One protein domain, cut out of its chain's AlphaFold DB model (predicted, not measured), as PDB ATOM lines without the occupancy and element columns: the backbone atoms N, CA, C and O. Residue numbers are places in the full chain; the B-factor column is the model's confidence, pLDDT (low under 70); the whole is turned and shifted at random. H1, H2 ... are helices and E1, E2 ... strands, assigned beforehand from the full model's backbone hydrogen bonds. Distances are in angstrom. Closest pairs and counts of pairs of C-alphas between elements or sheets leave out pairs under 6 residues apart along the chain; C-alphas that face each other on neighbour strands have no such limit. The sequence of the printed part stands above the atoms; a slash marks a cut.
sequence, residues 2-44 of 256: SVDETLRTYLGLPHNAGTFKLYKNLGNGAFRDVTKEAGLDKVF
ATOM      1  N   SER A   2     -21.761  22.453 -41.709       73.69
ATOM      2  CA  SER A   2     -20.471  21.956 -42.258       73.69
ATOM      3  C   SER A   2     -19.346  22.998 -42.291       73.69
ATOM      4  O   SER A   2     -19.594  24.173 -42.542       73.69
ATOM      5  N   VAL A   3     -18.093  22.550 -42.139       80.75
ATOM      6  CA  VAL A   3     -16.867  23.370 -42.290       80.75
ATOM      7  C   VAL A   3     -16.914  24.267 -43.535       80.75
ATOM      8  O   VAL A   3     -16.488  25.419 -43.484       80.75
ATOM      9  N   ASP A   4     -17.499  23.771 -44.628       86.50
ATOM     10  CA  ASP A   4     -17.675  24.500 -45.886       86.50
ATOM     11  C   ASP A   4     -18.400  25.843 -45.719       86.50
ATOM     12  O   ASP A   4     -18.019  26.825 -46.351       86.50
ATOM     13  N   GLU A   5     -19.431  25.915 -44.872       87.31
ATOM     14  CA  GLU A   5     -20.185  27.152 -44.632       87.31
ATOM     15  C   GLU A   5     -19.327  28.189 -43.902       87.31
ATOM     16  O   GLU A   5     -19.311  29.361 -44.278       87.31
ATOM     17  N   THR A   6     -18.538  27.751 -42.918       85.00
ATOM     18  CA  THR A   6     -17.545  28.603 -42.254       85.00
ATOM     19  C   THR A   6     -16.501  29.095 -43.256       85.00
ATOM     20  O   THR A   6     -16.283  30.304 -43.357       85.00
ATOM     21  N   LEU A   7     -15.920  28.204 -44.068       86.31
ATOM     22  CA  LEU A   7     -14.922  28.560 -45.086       86.31
ATOM     23  C   LEU A   7     -15.463  29.550 -46.123       86.31
ATOM     24  O   LEU A   7     -14.770  30.507 -46.467       86.31
ATOM     25  N   ARG A   8     -16.710  29.380 -46.581       90.88
ATOM     26  CA  ARG A   8     -17.363  30.326 -47.499       90.88
ATOM     27  C   ARG A   8     -17.359  31.744 -46.937       90.88
ATOM     28  O   ARG A   8     -17.020  32.663 -47.676       90.88
ATOM     29  N   THR A   9     -17.623  31.925 -45.640       88.75
ATOM     30  CA  THR A   9     -17.586  33.265 -45.025       88.75
ATOM     31  C   THR A   9     -16.188  33.879 -44.999       88.75
ATOM     32  O   THR A   9     -16.046  35.071 -45.269       88.75
ATOM     33  N   TYR A  10     -15.142  33.079 -44.763       84.56
ATOM     34  CA  TYR A  10     -13.752  33.549 -44.835       84.56
ATOM     35  C   TYR A  10     -13.322  33.912 -46.260       84.56
ATOM     36  O   TYR A  10     -12.540  34.842 -46.445       84.56
ATOM     37  N   LEU A  11     -13.855  33.212 -47.263       89.56
ATOM     38  CA  LEU A  11     -13.581  33.456 -48.680       89.56
ATOM     39  C   LEU A  11     -14.486  34.535 -49.304       89.56
ATOM     40  O   LEU A  11     -14.353  34.824 -50.490       89.56
ATOM     41  N   GLY A  12     -15.418  35.117 -48.539       89.06
ATOM     42  CA  GLY A  12     -16.391  36.086 -49.055       89.06
ATOM     43  C   GLY A  12     -17.394  35.489 -50.051       89.06
ATOM     44  O   GLY A  12     -17.953  36.209 -50.878       89.06
ATOM     45  N   LEU A  13     -17.607  34.173 -50.000       92.00
ATOM     46  CA  LEU A  13     -18.538  33.449 -50.857       92.00
ATOM     47  C   LEU A  13     -19.944  33.406 -50.233       92.00
ATOM     48  O   LEU A  13     -20.074  33.414 -49.006       92.00
ATOM     49  N   PRO A  14     -21.006  33.283 -51.053       89.62
ATOM     50  CA  PRO A  14     -22.351  33.026 -50.551       89.62
ATOM     51  C   PRO A  14     -22.405  31.751 -49.702       89.62
ATOM     52  O   PRO A  14     -21.817  30.723 -50.067       89.62
ATOM     53  N   HIS A  15     -23.148  31.826 -48.601       89.81
ATOM     54  CA  HIS A  15     -23.368  30.755 -47.633       89.81
ATOM     55  C   HIS A  15     -24.868  30.661 -47.299       89.81
ATOM     56  O   HIS A  15     -25.612  31.627 -47.474       89.81
ATOM     57  N   ASN A  16     -25.315  29.500 -46.825       87.31
ATOM     58  CA  ASN A  16     -26.710  29.205 -46.484       87.31
ATOM     59  C   ASN A  16     -26.935  29.040 -44.969       87.31
ATOM     60  O   ASN A  16     -28.064  28.828 -44.530       87.31
ATOM     61  N   ALA A  17     -25.874  29.120 -44.162       85.44
ATOM     62  CA  ALA A  17     -25.968  29.075 -42.705       85.44
ATOM     63  C   ALA A  17     -26.357  30.430 -42.082       85.44
ATOM     64  O   ALA A  17     -26.017  31.495 -42.598       85.44
ATOM     65  N   GLY A  18     -27.045  30.376 -40.936       85.19
ATOM     66  CA  GLY A  18     -27.345  31.558 -40.129       85.19
ATOM     67  C   GLY A  18     -26.086  32.147 -39.490       85.19
ATOM     68  O   GLY A  18     -25.203  31.412 -39.047       85.19
ATOM     69  N   THR A  19     -26.024  33.476 -39.433       89.69
ATOM     70  CA  THR A  19     -24.960  34.223 -38.753       89.69
ATOM     71  C   THR A  19     -25.412  34.659 -37.366       89.69
ATOM     72  O   THR A  19     -26.588  34.547 -37.001       89.69
ATOM     73  N   PHE A  20     -24.471  35.156 -36.567       89.00
ATOM     74  CA  PHE A  20     -24.814  35.803 -35.307       89.00
ATOM     75  C   PHE A  20     -25.707  37.013 -35.512       89.00
ATOM     76  O   PHE A  20     -25.831  37.551 -36.609       89.00
ATOM     77  N   LYS A  21     -26.322  37.456 -34.416       93.31
ATOM     78  CA  LYS A  21     -27.050  38.714 -34.384       93.31
ATOM     79  C   LYS A  21     -26.597  39.561 -33.214       93.31
ATOM     80  O   LYS A  21     -26.643  39.122 -32.069       93.31
ATOM     81  N   LEU A  22     -26.177  40.784 -33.519       95.31
ATOM     82  CA  LEU A  22     -25.883  41.809 -32.529       95.31
ATOM     83  C   LEU A  22     -26.848  42.973 -32.713       95.31
ATOM     84  O   LEU A  22     -26.901  43.600 -33.772       95.31
ATOM     85  N   TYR A  23     -27.584  43.274 -31.651       96.75
ATOM     86  CA  TYR A  23     -28.585  44.328 -31.634       96.75
ATOM     87  C   TYR A  23     -28.146  45.466 -30.717       96.75
ATOM     88  O   TYR A  23     -27.985  45.287 -29.510       96.75
ATOM     89  N   LYS A  24     -27.991  46.668 -31.276       95.94
ATOM     90  CA  LYS A  24     -27.716  47.877 -30.500       95.94
ATOM     91  C   LYS A  24     -29.014  48.398 -29.890       95.94
ATOM     92  O   LYS A  24     -29.922  48.782 -30.625       95.94
ATOM     93  N   ASN A  25     -29.074  48.451 -28.561       95.94
ATOM     94  CA  ASN A  25     -30.159  49.111 -27.834       95.94
ATOM     95  C   ASN A  25     -30.123  50.627 -28.105       95.94
ATOM     96  O   ASN A  25     -29.079  51.261 -27.938       95.94
ATOM     97  N   LEU A  26     -31.251  51.197 -28.530       96.00
ATOM     98  CA  LEU A  26     -31.387  52.623 -28.848       96.00
ATOM     99  C   LEU A  26     -31.900  53.467 -27.666       96.00
ATOM    100  O   LEU A  26     -32.076  54.673 -27.804       96.00
ATOM    101  N   GLY A  27     -32.140  52.852 -26.505       94.81
ATOM    102  CA  GLY A  27     -32.556  53.525 -25.268       94.81
ATOM    103  C   GLY A  27     -34.048  53.861 -25.189       94.81
ATOM    104  O   GLY A  27     -34.511  54.347 -24.165       94.81
ATOM    105  N   ASN A  28     -34.814  53.570 -26.238       95.50
ATOM    106  CA  ASN A  28     -36.250  53.842 -26.344       95.50
ATOM    107  C   ASN A  28     -37.085  52.558 -26.518       95.50
ATOM    108  O   ASN A  28     -38.188  52.598 -27.056       95.50
ATOM    109  N   GLY A  29     -36.532  51.409 -26.120       95.12
ATOM    110  CA  GLY A  29     -37.143  50.092 -26.322       95.12
ATOM    111  C   GLY A  29     -36.949  49.507 -27.725       95.12
ATOM    112  O   GLY A  29     -37.254  48.335 -27.927       95.12
ATOM    113  N   ALA A  30     -36.404  50.272 -28.679       97.44
ATOM    114  CA  ALA A  30     -36.048  49.771 -30.001       97.44
ATOM    115  C   ALA A  30     -34.595  49.274 -30.065       97.44
ATOM    116  O   ALA A  30     -33.709  49.713 -29.322       97.44
ATOM    117  N   PHE A  31     -34.357  48.379 -31.021       98.19
ATOM    118  CA  PHE A  31     -33.063  47.773 -31.293       98.19
ATOM    119  C   PHE A  31     -32.726  47.875 -32.779       98.19
ATOM    120  O   PHE A  31     -33.599  47.725 -33.633       98.19
ATOM    121  N   ARG A  32     -31.449  48.103 -33.085       97.62
ATOM    122  CA  ARG A  32     -30.929  48.122 -34.458       97.62
ATOM    123  C   ARG A  32     -29.985  46.945 -34.669       97.62
ATOM    124  O   ARG A  32     -29.056  46.789 -33.881       97.62
ATOM    125  N   ASP A  33     -30.205  46.148 -35.713       97.62
ATOM    126  CA  ASP A  33     -29.243  45.119 -36.129       97.62
ATOM    127  C   ASP A  33     -27.951  45.812 -36.596       97.62
ATOM    128  O   ASP A  33     -27.971  46.633 -37.514       97.62
ATOM    129  N   VAL A  34     -26.844  45.522 -35.915       97.50
ATOM    130  CA  VAL A  34     -25.499  46.033 -36.224       97.50
ATOM    131  C   VAL A  34     -24.523  44.903 -36.545       97.50
ATOM    132  O   VAL A  34     -23.318  45.119 -36.576       97.50
ATOM    133  N   THR A  35     -25.024  43.694 -36.803       95.94
ATOM    134  CA  THR A  35     -24.218  42.478 -37.003       95.94
ATOM    135  C   THR A  35     -23.144  42.670 -38.069       95.94
ATOM    136  O   THR A  35     -21.966  42.406 -37.826       95.94
ATOM    137  N   LYS A  36     -23.544  43.181 -39.239       94.50
ATOM    138  CA  LYS A  36     -22.632  43.418 -40.362       94.50
ATOM    139  C   LYS A  36     -21.631  44.533 -40.061       94.50
ATOM    140  O   LYS A  36     -20.451  44.375 -40.345       94.50
ATOM    141  N   GLU A  37     -22.090  45.628 -39.452       96.25
ATOM    142  CA  GLU A  37     -21.234  46.753 -39.037       96.25
ATOM    143  C   GLU A  37     -20.172  46.307 -38.027       96.25
ATOM    144  O   GLU A  37     -19.028  46.741 -38.105       96.25
ATOM    145  N   ALA A  38     -20.544  45.402 -37.122       96.38
ATOM    146  CA  ALA A  38     -19.668  44.859 -36.096       96.38
ATOM    147  C   ALA A  38     -18.739  43.741 -36.602       96.38
ATOM    148  O   ALA A  38     -17.919  43.254 -35.829       96.38
ATOM    149  N   GLY A  39     -18.847  43.317 -37.868       93.62
ATOM    150  CA  GLY A  39     -18.026  42.242 -38.437       93.62
ATOM    151  C   GLY A  39     -18.422  40.826 -37.995       93.62
ATOM    152  O   GLY A  39     -17.644  39.891 -38.180       93.62
ATOM    153  N   LEU A  40     -19.623  40.658 -37.432       94.12
ATOM    154  CA  LEU A  40     -20.134  39.390 -36.894       94.12
ATOM    155  C   LEU A  40     -21.002  38.600 -37.886       94.12
ATOM    156  O   LEU A  40     -21.505  37.531 -37.546       94.12
ATOM    157  N   ASP A  41     -21.184  39.109 -39.107       92.25
ATOM    158  CA  ASP A  41     -21.966  38.459 -40.167       92.25
ATOM    159  C   ASP A  41     -21.154  37.329 -40.830       92.25
ATOM    160  O   ASP A  41     -20.799  37.385 -42.005       92.25
ATOM    161  N   LYS A  42     -20.771  36.341 -40.014       90.31
ATOM    162  CA  LYS A  42     -19.978  35.159 -40.370       90.31
ATOM    163  C   LYS A  42     -20.534  33.915 -39.676       90.31
ATOM    164  O   LYS A  42     -21.304  34.005 -38.718       90.31
ATOM    165  N   VAL A  43     -20.116  32.745 -40.152       89.50
ATOM    166  CA  VAL A  43     -20.567  31.444 -39.643       89.50
ATOM    167  C   VAL A  43     -19.500  30.860 -38.714       89.50
ATOM    168  O   VAL A  43     -18.474  30.363 -39.175       89.50
ATOM    169  N   PHE A  44     -19.759  30.900 -37.405       84.81
ATOM    170  CA  PHE A  44     -18.818  30.445 -36.365       84.81
ATOM    171  C   PHE A  44     -19.177  29.093 -35.721       84.81
ATOM    172  O   PHE A  44     -18.339  28.493 -35.062       84.81
TER     173      PHE A  44
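What this domain is: This is residues 2 to 44 of the 256 residues of the protein "PpiC-type peptidyl-prolyl cis-trans isomerase" of Candidatus Sulfopaludibacter sp. SbA3 (UniProt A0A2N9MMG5). With little regular structure, the printed part is a loose rod of mostly loop, with a short helix, H1, at one end and a small hairpin, E1 and E2, toward the other. Residues 11 to 22 lead from H1 to the hairpin, and residues 34 to 44 fold back toward H1. Along the 43 printed residues come one named helix and two named strands, class mixed, with 14 residues in named elements; the sheet, E1 - E2, is antiparallel. The radius of gyration of the C-alphas is 12.7 A and the spans are 40 by 15 by 13 A.

How they stand to each other: In H1, residues 3 to 10, every O i to N i+4 pair is within hydrogen-bond range. E1, residues 23 to 25, and E2, residues 31 to 33, form a hairpin, antiparallel at 151 degrees; N 24 and O 32 are within hydrogen-bond range at 2.8 A. H1 and E2 are apart.

Where its parts are: H1 runs 10.9 A from C-alpha 3 at (-16.867, 23.370, -42.290). E1 spans 6.3 A. E2 spans 6.7 A to C-alpha 33 at (-29.243, 45.119, -36.129).

The domain as a whole: The C-alphas farthest apart, of Asp 4 and Asn 28, are 39.8 A apart. The printed part has no cut. The link H1 to E1 is long. No printed residue is under 70 in pLDDT.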